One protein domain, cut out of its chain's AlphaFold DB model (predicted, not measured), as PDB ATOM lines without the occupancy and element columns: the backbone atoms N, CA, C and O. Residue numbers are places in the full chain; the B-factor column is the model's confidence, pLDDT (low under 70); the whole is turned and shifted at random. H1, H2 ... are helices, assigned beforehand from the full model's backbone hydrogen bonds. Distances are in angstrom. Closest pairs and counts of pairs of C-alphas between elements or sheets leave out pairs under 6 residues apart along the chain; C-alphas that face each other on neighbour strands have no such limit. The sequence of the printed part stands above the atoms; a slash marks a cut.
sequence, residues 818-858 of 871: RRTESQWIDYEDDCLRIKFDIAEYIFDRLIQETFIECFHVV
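What this domain is: This is residues 818 to 858 of the 871 residues of the protein "Hypothetical protein" of Rotaria sordida (UniProt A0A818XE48). One long, straight helix, H2, makes most of the length of a thin rod, and a short helix, H1, sits beyond its first residue, turned across its line, with H1 and the tight link making the rest of the length. Nothing folds back on H2. The printed part has 41 residues with two named helices, H1 then H2, and no named strand; the class is all helix. It is extended, with a radius of gyration of the C-alphas of 18.0 A and spans of 58 by 11 by 7 A.

How they stand to each other: Start with H1, residues 818 to 824, then pass Ile 825 and Asp 826, a tight link, into H2, residues 827 to 858. The two helices meet only through their link. In H2 every O i to N i+4 pair is within hydrogen-bond range; in H1 1 of 3 is, beside 2 of 4 O i to N i+3 pairs.

Where its parts are: Find C-alpha 818 at (38.872, 45.437, -35.674); from there H1 runs 10.4 A to Trp 824. Find C-alpha 827 at (32.784, 35.082, -33.761); from there H2 runs 46.1 A to C-alpha 858 at (17.901, -4.610, -51.992).

The domain as a whole: Look at Arg 819 and Val 858: their C-alphas, the two farthest apart, are 58.7 A apart. Residues 818 to 858 stand free. The printed part has no cut, and no printed residue is under 70 in pLDDT.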
ATOM      1  N   ARG A 818      38.477  46.829 -35.964       82.69
ATOM      2  CA  ARG A 818      38.872  45.437 -35.674       82.69
ATOM      3  C   ARG A 818      39.078  45.161 -34.175       82.69
ATOM      4  O   ARG A 818      38.869  44.040 -33.725       82.69
ATOM      5  N   ARG A 819      39.474  46.172 -33.388       83.19
ATOM      6  CA  ARG A 819      39.607  46.083 -31.916       83.19
ATOM      7  C   ARG A 819      38.303  46.234 -31.137       83.19
ATOM      8  O   ARG A 819      38.282  45.861 -29.965       83.19
ATOM      9  N   THR A 820      37.263  46.820 -31.725       85.50
ATOM     10  CA  THR A 820      35.942  47.017 -31.094       85.50
ATOM     11  C   THR A 820      34.906  46.009 -31.596       85.50
ATOM     12  O   THR A 820      34.065  45.563 -30.826       85.50
ATOM     13  N   GLU A 821      35.035  45.558 -32.841       84.00
ATOM     14  CA  GLU A 821      34.277  44.477 -33.468       84.00
ATOM     15  C   GLU A 821      34.362  43.195 -32.633       84.00
ATOM     16  O   GLU A 821      33.330  42.680 -32.216       84.00
ATOM     17  N   SER A 822      35.567  42.773 -32.228       76.56
ATOM     18  CA  SER A 822      35.772  41.612 -31.345       76.56
ATOM     19  C   SER A 822      35.298  41.803 -29.892       76.56
ATOM     20  O   SER A 822      35.537  40.932 -29.060       76.56
ATOM     21  N   GLN A 823      34.711  42.954 -29.544       77.69
ATOM     22  CA  GLN A 823      34.060  43.195 -28.247       77.69
ATOM     23  C   GLN A 823      32.530  43.147 -28.359       77.69
ATOM     24  O   GLN A 823      31.854  43.009 -27.342       77.69
ATOM     25  N   TRP A 824      31.980  43.317 -29.569       83.94
ATOM     26  CA  TRP A 824      30.538  43.427 -29.835       83.94
ATOM     27  C   TRP A 824      30.005  42.314 -30.754       83.94
ATOM     28  O   TRP A 824      28.791  42.152 -30.865       83.94
ATOM     29  N   ILE A 825      30.893  41.556 -31.402       82.50
ATOM     30  CA  ILE A 825      30.603  40.375 -32.216       82.50
ATOM     31  C   ILE A 825      31.463  39.227 -31.679       82.50
ATOM     32  O   ILE A 825      32.685  39.240 -31.831       82.50
ATOM     33  N   ASP A 826      30.824  38.234 -31.057       84.38
ATOM     34  CA  ASP A 826      31.494  36.978 -30.724       84.38
ATOM     35  C   ASP A 826      31.473  36.058 -31.948       84.38
ATOM     36  O   ASP A 826      30.447  35.484 -32.321       84.38
ATOM     37  N   TYR A 827      32.625  35.951 -32.604       87.75
ATOM     38  CA  TYR A 827      32.784  35.082 -33.761       87.75
ATOM     39  C   TYR A 827      32.884  33.598 -33.402       87.75
ATOM     40  O   TYR A 827      32.763  32.788 -34.319       87.75
ATOM     41  N   GLU A 828      33.104  33.196 -32.144       89.00
ATOM     42  CA  GLU A 828      33.177  31.767 -31.818       89.00
ATOM     43  C   GLU A 828      31.789  31.119 -31.885       89.00
ATOM     44  O   GLU A 828      31.686  30.031 -32.443       89.00
ATOM     45  N   ASP A 829      30.717  31.801 -31.463       87.25
ATOM     46  CA  ASP A 829      29.334  31.308 -31.601       87.25
ATOM     47  C   ASP A 829      28.923  31.137 -33.078       87.25
ATOM     48  O   ASP A 829      28.447  30.070 -33.475       87.25
ATOM     49  N   ASP A 830      29.176  32.138 -33.932       88.19
ATOM     50  CA  ASP A 830      28.926  32.028 -35.381       88.19
ATOM     51  C   ASP A 830      29.825  30.959 -36.034       88.19
ATOM     52  O   ASP A 830      29.398  30.231 -36.934       88.19
ATOM     53  N   CYS A 831      31.066  30.802 -35.564       90.38
ATOM     54  CA  CYS A 831      31.993  29.776 -36.039       90.38
ATOM     55  C   CYS A 831      31.551  28.365 -35.612       90.38
ATOM     56  O   CYS A 831      31.600  27.441 -36.423       90.38
ATOM     57  N   LEU A 832      31.078  28.186 -34.375       93.44
ATOM     58  CA  LEU A 832      30.465  26.953 -33.866       93.44
ATOM     59  C   LEU A 832      29.202  26.603 -34.649       93.44
ATOM     60  O   LEU A 832      29.058  25.458 -35.074       93.44
ATOM     61  N   ARG A 833      28.347  27.589 -34.927       92.81
ATOM     62  CA  ARG A 833      27.157  27.416 -35.763       92.81
ATOM     63  C   ARG A 833      27.511  26.964 -37.177       92.81
ATOM     64  O   ARG A 833      27.000  25.948 -37.626       92.81
ATOM     65  N   ILE A 834      28.446  27.638 -37.850       93.00
ATOM     66  CA  ILE A 834      28.886  27.257 -39.204       93.00
ATOM     67  C   ILE A 834      29.554  25.868 -39.208       93.00
ATOM     68  O   ILE A 834      29.317  25.083 -40.126       93.00
ATOM     69  N   LYS A 835      30.351  25.522 -38.183       95.75
ATOM     70  CA  LYS A 835      30.894  24.159 -38.004       95.75
ATOM     71  C   LYS A 835      29.762  23.128 -37.872       95.75
ATOM     72  O   LYS A 835      29.873  22.051 -38.455       95.75
ATOM     73  N   PHE A 836      28.695  23.449 -37.136       97.38
ATOM     74  CA  PHE A 836      27.543  22.571 -36.919       97.38
ATOM     75  C   PHE A 836      26.700  22.403 -38.192       97.38
ATOM     76  O   PHE A 836      26.507  21.272 -38.624       97.38
ATOM     77  N   ASP A 837      26.329  23.496 -38.870       94.25
ATOM     78  CA  ASP A 837      25.620  23.487 -40.161       94.25
ATOM     79  C   ASP A 837      26.366  22.634 -41.217       94.25
ATOM     80  O   ASP A 837      25.762  21.889 -41.993       94.25
ATOM     81  N   ILE A 838      27.705  22.715 -41.247       95.88
ATOM     82  CA  ILE A 838      28.557  21.903 -42.132       95.88
ATOM     83  C   ILE A 838      28.581  20.430 -41.693       95.88
ATOM     84  O   ILE A 838      28.538  19.544 -42.549       95.88
ATOM     85  N   ALA A 839      28.643  20.151 -40.388       97.62
ATOM     86  CA  ALA A 839      28.625  18.789 -39.858       97.62
ATOM     87  C   ALA A 839      27.280  18.089 -40.121       97.62
ATOM     88  O   ALA A 839      27.281  16.952 -40.597       97.62
ATOM     89  N   GLU A 840      26.155  18.777 -39.900       97.00
ATOM     90  CA  GLU A 840      24.819  18.293 -40.260       97.00
ATOM     91  C   GLU A 840      24.723  18.026 -41.763       97.00
ATOM     92  O   GLU A 840      24.349  16.926 -42.154       97.00
ATOM     93  N   TYR A 841      25.156  18.962 -42.618       97.50
ATOM     94  CA  TYR A 841      25.145  18.768 -44.073       97.50
ATOM     95  C   TYR A 841      25.963  17.545 -44.532       97.50
ATOM     96  O   TYR A 841      25.539  16.816 -45.435       97.50
ATOM     97  N   ILE A 842      27.123  17.289 -43.915       96.94
ATOM     98  CA  ILE A 842      27.940  16.096 -44.190       96.94
ATOM     99  C   ILE A 842      27.231  14.823 -43.699       96.94
ATOM    100  O   ILE A 842      27.217  13.818 -44.411       96.94
ATOM    101  N   PHE A 843      26.612  14.859 -42.520       98.00
ATOM    102  CA  PHE A 843      25.885  13.727 -41.943       98.00
ATOM    103  C   PHE A 843      24.646  13.352 -42.775       98.00
ATOM    104  O   PHE A 843      24.499  12.195 -43.172       98.00
ATOM    105  N   ASP A 844      23.832  14.341 -43.154       97.25
ATOM    106  CA  ASP A 844      22.695  14.206 -44.074       97.25
ATOM    107  C   ASP A 844      23.122  13.594 -45.414       97.25
ATOM    108  O   ASP A 844      22.425  12.750 -45.991       97.25
ATOM    109  N   ARG A 845      24.293  14.003 -45.921       97.31
ATOM    110  CA  ARG A 845      24.843  13.489 -47.176       97.31
ATOM    111  C   ARG A 845      25.247  12.018 -47.064       97.31
ATOM    112  O   ARG A 845      24.915  11.241 -47.958       97.31
ATOM    113  N   LEU A 846      25.895  11.629 -45.966       97.88
ATOM    114  CA  LEU A 846      26.262  10.237 -45.685       97.88
ATOM    115  C   LEU A 846      25.024   9.347 -45.475       97.88
ATOM    116  O   LEU A 846      25.003   8.209 -45.949       97.88
ATOM    117  N   ILE A 847      23.961   9.859 -44.843       97.81
ATOM    118  CA  ILE A 847      22.670   9.156 -44.728       97.81
ATOM    119  C   ILE A 847      22.034   8.950 -46.110       97.81
ATOM    120  O   ILE A 847      21.588   7.848 -46.425       97.81
ATOM    121  N   GLN A 848      22.035   9.969 -46.976       97.44
ATOM    122  CA  GLN A 848      21.511   9.840 -48.341       97.44
ATOM    123  C   GLN A 848      22.297   8.811 -49.167       97.44
ATOM    124  O   GLN A 848      21.692   7.991 -49.857       97.44
ATOM    125  N   GLU A 849      23.628   8.819 -49.093       97.44
ATOM    126  CA  GLU A 849      24.475   7.898 -49.861       97.44
ATOM    127  C   GLU A 849      24.386   6.452 -49.342       97.44
ATOM    128  O   GLU A 849      24.253   5.527 -50.145       97.44
ATOM    129  N   THR A 850      24.329   6.243 -48.022       98.00
ATOM    130  CA  THR A 850      24.085   4.906 -47.444       98.00
ATOM    131  C   THR A 850      22.675   4.384 -47.729       98.00
ATOM    132  O   THR A 850      22.517   3.195 -48.004       98.00
ATOM    133  N   PHE A 851      21.648   5.245 -47.754       97.56
ATOM    134  CA  PHE A 851      20.297   4.853 -48.170       97.56
ATOM    135  C   PHE A 851      20.252   4.420 -49.645       97.56
ATOM    136  O   PHE A 851      19.648   3.393 -49.964       97.56
ATOM    137  N   ILE A 852      20.926   5.157 -50.538       96.88
ATOM    138  CA  ILE A 852      21.028   4.816 -51.967       96.88
ATOM    139  C   ILE A 852      21.715   3.456 -52.162       96.88
ATOM    140  O   ILE A 852      21.196   2.625 -52.912       96.88
ATOM    141  N   GLU A 853      22.827   3.193 -51.469       97.19
ATOM    142  CA  GLU A 853      23.540   1.913 -51.583       97.19
ATOM    143  C   GLU A 853      22.714   0.747 -51.013       97.19
ATOM    144  O   GLU A 853      22.559  -0.285 -51.669       97.19
ATOM    145  N   CYS A 854      22.077   0.922 -49.850       96.81
ATOM    146  CA  CYS A 854      21.143  -0.065 -49.296       96.81
ATOM    147  C   CYS A 854      19.991  -0.378 -50.266       96.81
ATOM    148  O   CYS A 854      19.674  -1.548 -50.496       96.81
ATOM    149  N   PHE A 855      19.399   0.644 -50.892       97.06
ATOM    150  CA  PHE A 855      18.352   0.468 -51.899       97.06
ATOM    151  C   PHE A 855      18.879  -0.251 -53.153       97.06
ATOM    152  O   PHE A 855      18.192  -1.113 -53.708       97.06
ATOM    153  N   HIS A 856      20.117   0.021 -53.579       95.81
ATOM    154  CA  HIS A 856      20.759  -0.697 -54.682       95.81
ATOM    155  C   HIS A 856      20.979  -2.185 -54.351       95.81
ATOM    156  O   HIS A 856      20.632  -3.053 -55.156       95.81
ATOM    157  N   VAL A 857      21.461  -2.504 -53.143       96.81
ATOM    158  CA  VAL A 857      21.644  -3.885 -52.661       96.81
ATOM    159  C   VAL A 857      20.312  -4.639 -52.564       96.81
ATOM    160  O   VAL A 857      20.241  -5.797 -52.987       96.81
ATOM    161  N   VAL A 858      19.245  -4.005 -52.062       96.62
ATOM    162  CA  VAL A 858      17.901  -4.610 -51.992       96.62
ATOM    163  C   VAL A 858      17.359  -4.903 -53.391       96.62
ATOM    164  O   VAL A 858      16.990  -6.044 -53.669       96.62
TER     165      VAL A 858